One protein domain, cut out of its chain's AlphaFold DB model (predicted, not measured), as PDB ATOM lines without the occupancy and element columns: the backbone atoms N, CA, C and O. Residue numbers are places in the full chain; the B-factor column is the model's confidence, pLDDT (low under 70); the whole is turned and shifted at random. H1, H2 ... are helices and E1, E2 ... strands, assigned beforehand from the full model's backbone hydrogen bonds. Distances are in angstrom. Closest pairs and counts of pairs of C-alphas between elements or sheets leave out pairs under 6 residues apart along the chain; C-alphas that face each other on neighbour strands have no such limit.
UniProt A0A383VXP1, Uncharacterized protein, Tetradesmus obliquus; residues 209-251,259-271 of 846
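Overview. This is residues 209 to 251 and 259 to 271 of the 846 residues of an uncharacterized protein of Tetradesmus obliquus (UniProt A0A383VXP1). A strongly twisted antiparallel sheet curls like part of a barrel, with helix H1 near one face and residues 214 to 221 sticking out. The 56 printed residues, under half in named elements, run H1, E1, E2, E3, E4, the sheet in that strand order; the class is mixed. The whole is compact: radius of gyration of the C-alphas 11.2 A, spans 31 by 22 by 16 A.

Arrangement. E2, residues 243 to 247, forms a hairpin with E1, residues 226 to 228, N 228 and O 245 within hydrogen-bond range at 2.9 A. Its other neighbour, E3, residues 260 to 264, has N 261 2.8 A from O 244. H1, residues 209 to 214, with every O i to N i+4 pair within range, is on the sheet, height 7.8 A, over no strand.

Along the chain. H1 begins at C-alpha 209 (-38.751, -33.574, 14.236); E4, residues 267 to 271, ends at C-alpha 271 (-42.841, -26.618, 24.760).

Size, cuts and confidence. C-alphas 251 and 259 are 10.8 A apart across the cut, and pLDDT is under 70 at residues 219 and 251.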
ATOM      1  N   LEU A 209     -39.119 -34.482  15.325       93.88
ATOM      2  CA  LEU A 209     -38.751 -33.574  14.236       93.88
ATOM      3  C   LEU A 209     -39.652 -33.754  13.008       93.88
ATOM      4  O   LEU A 209     -39.967 -32.777  12.329       93.88
ATOM      5  N   ALA A 210     -40.075 -34.986  12.715       92.19
ATOM      6  CA  ALA A 210     -40.962 -35.268  11.589       92.19
ATOM      7  C   ALA A 210     -42.356 -34.664  11.815       92.19
ATOM      8  O   ALA A 210     -42.925 -34.082  10.892       92.19
ATOM      9  N   ILE A 211     -42.868 -34.732  13.050       91.50
ATOM     10  CA  ILE A 211     -44.143 -34.104  13.427       91.50
ATOM     11  C   ILE A 211     -44.041 -32.579  13.332       91.50
ATOM     12  O   ILE A 211     -44.909 -31.932  12.741       91.50
ATOM     13  N   LEU A 212     -42.954 -31.998  13.848       91.62
ATOM     14  CA  LEU A 212     -42.754 -30.551  13.820       91.62
ATOM     15  C   LEU A 212     -42.629 -30.016  12.381       91.62
ATOM     16  O   LEU A 212     -43.204 -28.979  12.069       91.62
ATOM     17  N   LYS A 213     -41.957 -30.750  11.479       90.38
ATOM     18  CA  LYS A 213     -41.849 -30.412  10.044       90.38
ATOM     19  C   LYS A 213     -43.176 -30.492   9.288       90.38
ATOM     20  O   LYS A 213     -43.345 -29.789   8.297       90.38
ATOM     21  N   ALA A 214     -44.092 -31.354   9.722       86.88
ATOM     22  CA  ALA A 214     -45.415 -31.485   9.117       86.88
ATOM     23  C   ALA A 214     -46.398 -30.397   9.588       86.88
ATOM     24  O   ALA A 214     -47.464 -30.233   8.995       86.88
ATOM     25  N   THR A 215     -46.055 -29.654  10.645       85.25
ATOM     26  CA  THR A 215     -46.903 -28.595  11.202       85.25
ATOM     27  C   THR A 215     -46.577 -27.262  10.511       85.25
ATOM     28  O   THR A 215     -45.400 -26.915  10.422       85.25
ATOM     29  N   PRO A 216     -47.564 -26.487  10.017       79.81
ATOM     30  CA  PRO A 216     -47.315 -25.171   9.427       79.81
ATOM     31  C   PRO A 216     -46.631 -24.250  10.443       79.81
ATOM     32  O   PRO A 216     -47.211 -23.922  11.478       79.81
ATOM     33  N   VAL A 217     -45.392 -23.847  10.167       77.31
ATOM     34  CA  VAL A 217     -44.626 -22.958  11.048       77.31
ATOM     35  C   VAL A 217     -44.859 -21.507  10.627       77.31
ATOM     36  O   VAL A 217     -44.930 -21.210   9.434       77.31
ATOM     37  N   ALA A 218     -44.983 -20.594  11.595       72.62
ATOM     38  CA  ALA A 218     -45.100 -19.164  11.317       72.62
ATOM     39  C   ALA A 218     -43.897 -18.658  10.484       72.62
ATOM     40  O   ALA A 218     -42.771 -19.116  10.710       72.62
ATOM     41  N   PRO A 219     -44.099 -17.712   9.545       67.38
ATOM     42  CA  PRO A 219     -43.012 -17.142   8.749       67.38
ATOM     43  C   PRO A 219     -41.881 -16.614   9.646       67.38
ATOM     44  O   PRO A 219     -42.124 -15.806  10.537       67.38
ATOM     45  N   GLY A 220     -40.650 -17.088   9.422       72.75
ATOM     46  CA  GLY A 220     -39.454 -16.661  10.165       72.75
ATOM     47  C   GLY A 220     -39.061 -17.524  11.372       72.75
ATOM     48  O   GLY A 220     -37.976 -17.333  11.919       72.75
ATOM     49  N   ALA A 221     -39.873 -18.503  11.776       74.38
ATOM     50  CA  ALA A 221     -39.493 -19.440  12.833       74.38
ATOM     51  C   ALA A 221     -38.472 -20.477  12.326       74.38
ATOM     52  O   ALA A 221     -38.680 -21.131  11.302       74.38
ATOM     53  N   GLN A 222     -37.370 -20.652  13.060       82.44
ATOM     54  CA  GLN A 222     -36.369 -21.670  12.741       82.44
ATOM     55  C   GLN A 222     -36.775 -23.035  13.297       82.44
ATOM     56  O   GLN A 222     -37.106 -23.177  14.474       82.44
ATOM     57  N   LEU A 223     -36.712 -24.057  12.442       88.56
ATOM     58  CA  LEU A 223     -36.866 -25.446  12.855       88.56
ATOM     59  C   LEU A 223     -35.555 -25.957  13.481       88.56
ATOM     60  O   LEU A 223     -34.474 -25.658  12.965       88.56
ATOM     61  N   PRO A 224     -35.621 -26.752  14.561       90.75
ATOM     62  CA  PRO A 224     -34.444 -27.394  15.128       90.75
ATOM     63  C   PRO A 224     -33.825 -28.402  14.155       90.75
ATOM     64  O   PRO A 224     -34.519 -29.004  13.332       90.75
ATOM     65  N   SER A 225     -32.514 -28.622  14.266       90.19
ATOM     66  CA  SER A 225     -31.800 -29.581  13.411       90.19
ATOM     67  C   SER A 225     -32.020 -31.031  13.843       90.19
ATOM     68  O   SER A 225     -31.983 -31.935  13.011       90.19
ATOM     69  N   SER A 226     -32.263 -31.264  15.136       93.38
ATOM     70  CA  SER A 226     -32.549 -32.583  15.706       93.38
ATOM     71  C   SER A 226     -33.220 -32.466  17.077       93.38
ATOM     72  O   SER A 226     -33.158 -31.413  17.713       93.38
ATOM     73  N   PHE A 227     -33.837 -33.554  17.538       94.56
ATOM     74  CA  PHE A 227     -34.211 -33.750  18.939       94.56
ATOM     75  C   PHE A 227     -33.366 -34.880  19.523       94.56
ATOM     76  O   PHE A 227     -33.332 -35.987  18.973       94.56
ATOM     77  N   ILE A 228     -32.702 -34.598  20.640       92.44
ATOM     78  CA  ILE A 228     -31.818 -35.539  21.321       92.44
ATOM     79  C   ILE A 228     -32.274 -35.773  22.758       92.44
ATOM     80  O   ILE A 228     -32.713 -34.865  23.469       92.44
ATOM     81  N   ARG A 229     -32.151 -37.024  23.195       92.19
ATOM     82  CA  ARG A 229     -32.305 -37.410  24.598       92.19
ATOM     83  C   ARG A 229     -31.151 -36.839  25.425       92.19
ATOM     84  O   ARG A 229     -30.088 -36.525  24.895       92.19
ATOM     85  N   ALA A 230     -31.303 -36.820  26.748       84.00
ATOM     86  CA  ALA A 230     -30.227 -36.423  27.666       84.00
ATOM     87  C   ALA A 230     -28.939 -37.264  27.517       84.00
ATOM     88  O   ALA A 230     -27.854 -36.792  27.833       84.00
ATOM     89  N   ASN A 231     -29.046 -38.499  27.009       84.81
ATOM     90  CA  ASN A 231     -27.905 -39.374  26.720       84.81
ATOM     91  C   ASN A 231     -27.303 -39.180  25.308       84.81
ATOM     92  O   ASN A 231     -26.441 -39.959  24.912       84.81
ATOM     93  N   GLY A 232     -27.779 -38.196  24.536       87.81
ATOM     94  CA  GLY A 232     -27.300 -37.878  23.187       87.81
ATOM     95  C   GLY A 232     -27.887 -38.726  22.050       87.81
ATOM     96  O   GLY A 232     -27.570 -38.473  20.892       87.81
ATOM     97  N   SER A 233     -28.740 -39.716  22.333       89.19
ATOM     98  CA  SER A 233     -29.384 -40.526  21.283       89.19
ATOM     99  C   SER A 233     -30.606 -39.833  20.661       89.19
ATOM    100  O   SER A 233     -31.216 -38.958  21.279       89.19
ATOM    101  N   SER A 234     -30.974 -40.230  19.437       90.69
ATOM    102  CA  SER A 234     -32.111 -39.659  18.703       90.69
ATOM    103  C   SER A 234     -33.454 -40.024  19.332       90.69
ATOM    104  O   SER A 234     -33.642 -41.130  19.831       90.69
ATOM    105  N   CYS A 235     -34.424 -39.119  19.255       91.44
ATOM    106  CA  CYS A 235     -35.734 -39.271  19.893       91.44
ATOM    107  C   CYS A 235     -36.765 -40.117  19.129       91.44
ATOM    108  O   CYS A 235     -37.955 -40.044  19.419       91.44
ATOM    109  N   GLY A 236     -36.336 -40.949  18.178       87.12
ATOM    110  CA  GLY A 236     -37.222 -41.941  17.565       87.12
ATOM    111  C   GLY A 236     -37.664 -42.997  18.587       87.12
ATOM    112  O   GLY A 236     -36.841 -43.458  19.387       87.12
ATOM    113  N   ASN A 237     -38.944 -43.387  18.546       86.94
ATOM    114  CA  ASN A 237     -39.576 -44.328  19.486       86.94
ATOM    115  C   ASN A 237     -39.477 -43.872  20.953       86.94
ATOM    116  O   ASN A 237     -38.927 -44.578  21.801       86.94
ATOM    117  N   GLY A 238     -39.950 -42.659  21.235       87.50
ATOM    118  CA  GLY A 238     -39.924 -42.088  22.578       87.50
ATOM    119  C   GLY A 238     -40.844 -42.838  23.534       87.50
ATOM    120  O   GLY A 238     -42.002 -43.090  23.197       87.50
ATOM    121  N   LYS A 239     -40.357 -43.181  24.727       88.38
ATOM    122  CA  LYS A 239     -41.211 -43.787  25.757       88.38
ATOM    123  C   LYS A 239     -42.186 -42.765  26.325       88.38
ATOM    124  O   LYS A 239     -41.886 -41.574  26.345       88.38
ATOM    125  N   HIS A 240     -43.325 -43.213  26.842       85.50
ATOM    126  CA  HIS A 240     -44.208 -42.322  27.598       85.50
ATOM    127  C   HIS A 240     -43.445 -41.547  28.691       85.50
ATOM    128  O   HIS A 240     -42.609 -42.112  29.394       85.50
ATOM    129  N   ASP A 241     -43.741 -40.253  28.810       86.31
ATOM    130  CA  ASP A 241     -43.073 -39.253  29.651       86.31
ATOM    131  C   ASP A 241     -41.613 -38.921  29.300       86.31
ATOM    132  O   ASP A 241     -41.000 -38.085  29.968       86.31
ATOM    133  N   GLU A 242     -41.059 -39.496  28.233       90.88
ATOM    134  CA  GLU A 242     -39.713 -39.163  27.781       90.88
ATOM    135  C   GLU A 242     -39.646 -37.731  27.238       90.88
ATOM    136  O   GLU A 242     -40.486 -37.314  26.439       90.88
ATOM    137  N   VAL A 243     -38.631 -36.981  27.678       93.38
ATOM    138  CA  VAL A 243     -38.377 -35.599  27.260       93.38
ATOM    139  C   VAL A 243     -37.148 -35.548  26.363       93.38
ATOM    140  O   VAL A 243     -36.083 -36.075  26.692       93.38
ATOM    141  N   CYS A 244     -37.307 -34.864  25.241       95.06
ATOM    142  CA  CYS A 244     -36.313 -34.673  24.205       95.06
ATOM    143  C   CYS A 244     -36.015 -33.192  24.025       95.06
ATOM    144  O   CYS A 244     -36.933 -32.391  23.875       95.06
ATOM    145  N   ASN A 245     -34.736 -32.831  23.999       93.69
ATOM    146  CA  ASN A 245     -34.303 -31.446  23.848       93.69
ATOM    147  C   ASN A 245     -33.949 -31.172  22.387       93.69
ATOM    148  O   ASN A 245     -33.255 -31.967  21.748       93.69
ATOM    149  N   ALA A 246     -34.426 -30.052  21.856       93.44
ATOM    150  CA  ALA A 246     -34.125 -29.637  20.500       93.44
ATOM    151  C   ALA A 246     -32.711 -29.045  20.402       93.44
ATOM    152  O   ALA A 246     -32.312 -28.212  21.216       93.44
ATOM    153  N   ALA A 247     -31.972 -29.419  19.361       88.69
ATOM    154  CA  ALA A 247     -30.758 -28.726  18.955       88.69
ATOM    155  C   ALA A 247     -31.137 -27.552  18.036       88.69
ATOM    156  O   ALA A 247     -31.405 -27.740  16.846       88.69
ATOM    157  N   CYS A 248     -31.193 -26.339  18.590       86.88
ATOM    158  CA  CYS A 248     -31.474 -25.123  17.825       86.88
ATOM    159  C   CYS A 248     -30.165 -24.534  17.258       86.88
ATOM    160  O   CYS A 248     -29.234 -24.279  18.029       86.88
ATOM    161  N   PRO A 249     -30.062 -24.293  15.939       78.12
ATOM    162  CA  PRO A 249     -28.913 -23.604  15.355       78.12
ATOM    163  C   PRO A 249     -28.758 -22.191  15.947       78.12
ATOM    164  O   PRO A 249     -29.720 -21.436  15.997       78.12
ATOM    165  N   GLY A 250     -27.555 -21.816  16.396       70.25
ATOM    166  CA  GLY A 250     -27.246 -20.440  16.827       70.25
ATOM    167  C   GLY A 250     -27.623 -20.058  18.267       70.25
ATOM    168  O   GLY A 250     -27.349 -18.932  18.676       70.25
ATOM    169  N   ALA A 251     -28.189 -20.967  19.067       61.28
ATOM    170  CA  ALA A 251     -28.472 -20.697  20.477       61.28
ATOM    171  C   ALA A 251     -27.179 -20.716  21.321       61.28
ATOM    172  O   ALA A 251     -26.670 -21.771  21.698       61.28
ATOM    173  N   LEU A 259     -36.435 -25.376  23.299       91.75
ATOM    174  CA  LEU A 259     -37.547 -26.140  22.733       91.75
ATOM    175  C   LEU A 259     -37.404 -27.615  23.153       91.75
ATOM    176  O   LEU A 259     -36.395 -28.254  22.856       91.75
ATOM    177  N   THR A 260     -38.403 -28.161  23.842       93.62
ATOM    178  CA  THR A 260     -38.450 -29.572  24.248       93.62
ATOM    179  C   THR A 260     -39.682 -30.264  23.678       93.62
ATOM    180  O   THR A 260     -40.703 -29.628  23.427       93.62
ATOM    181  N   ALA A 261     -39.581 -31.570  23.455       95.44
ATOM    182  CA  ALA A 261     -40.681 -32.440  23.066       95.44
ATOM    183  C   ALA A 261     -40.846 -33.524  24.133       95.44
ATOM    184  O   ALA A 261     -39.906 -34.271  24.400       95.44
ATOM    185  N   LYS A 262     -42.025 -33.621  24.745       94.69
ATOM    186  CA  LYS A 262     -42.359 -34.661  25.721       94.69
ATOM    187  C   LYS A 262     -43.342 -35.653  25.114       94.69
ATOM    188  O   LYS A 262     -44.408 -35.246  24.656       94.69
ATOM    189  N   CYS A 263     -43.012 -36.939  25.132       92.12
ATOM    190  CA  CYS A 263     -43.932 -37.976  24.688       92.12
ATOM    191  C   CYS A 263     -45.032 -38.184  25.735       92.12
ATOM    192  O   CYS A 263     -44.754 -38.526  26.882       92.12
ATOM    193  N   ALA A 264     -46.290 -37.989  25.358       89.19
ATOM    194  CA  ALA A 264     -47.442 -38.229  26.211       89.19
ATOM    195  C   ALA A 264     -48.553 -38.906  25.400       89.19
ATOM    196  O   ALA A 264     -49.055 -38.363  24.419       89.19
ATOM    197  N   LEU A 265     -48.951 -40.101  25.845       85.12
ATOM    198  CA  LEU A 265     -50.041 -40.903  25.270       85.12
ATOM    199  C   LEU A 265     -49.905 -41.127  23.749       85.12
ATOM    200  O   LEU A 265     -50.867 -40.963  23.002       85.12
ATOM    201  N   GLY A 266     -48.701 -41.478  23.287       85.69
ATOM    202  CA  GLY A 266     -48.397 -41.719  21.873       85.69
ATOM    203  C   GLY A 266     -48.195 -40.464  21.017       85.69
ATOM    204  O   GLY A 266     -47.882 -40.596  19.836       85.69
ATOM    205  N   ASN A 267     -48.324 -39.262  21.591       89.19
ATOM    206  CA  ASN A 267     -48.130 -37.990  20.895       89.19
ATOM    207  C   ASN A 267     -46.973 -37.182  21.497       89.19
ATOM    208  O   ASN A 267     -46.764 -37.180  22.709       89.19
ATOM    209  N   TRP A 268     -46.240 -36.454  20.657       91.94
ATOM    210  CA  TRP A 268     -45.221 -35.511  21.118       91.94
ATOM    211  C   TRP A 268     -45.847 -34.150  21.426       91.94
ATOM    212  O   TRP A 268     -46.408 -33.507  20.542       91.94
ATOM    213  N   ASN A 269     -45.707 -33.697  22.670       93.75
ATOM    214  CA  ASN A 269     -46.096 -32.361  23.113       93.75
ATOM    215  C   ASN A 269     -44.867 -31.450  23.137       93.75
ATOM    216  O   ASN A 269     -43.905 -31.736  23.850       93.75
ATOM    217  N   PHE A 270     -44.900 -30.352  22.385       94.06
ATOM    218  CA  PHE A 270     -43.783 -29.413  22.275       94.06
ATOM    219  C   PHE A 270     -43.954 -28.228  23.232       94.06
ATOM    220  O   PHE A 270     -45.049 -27.675  23.346       94.06
ATOM    221  N   THR A 271     -42.880 -27.813  23.901       91.88
ATOM    222  CA  THR A 271     -42.841 -26.618  24.760       91.88
ATOM    223  C   THR A 271     -41.583 -25.799  24.484       91.88
ATOM    224  O   THR A 271     -40.506 -26.357  24.294       91.88
TER     225      THR A 271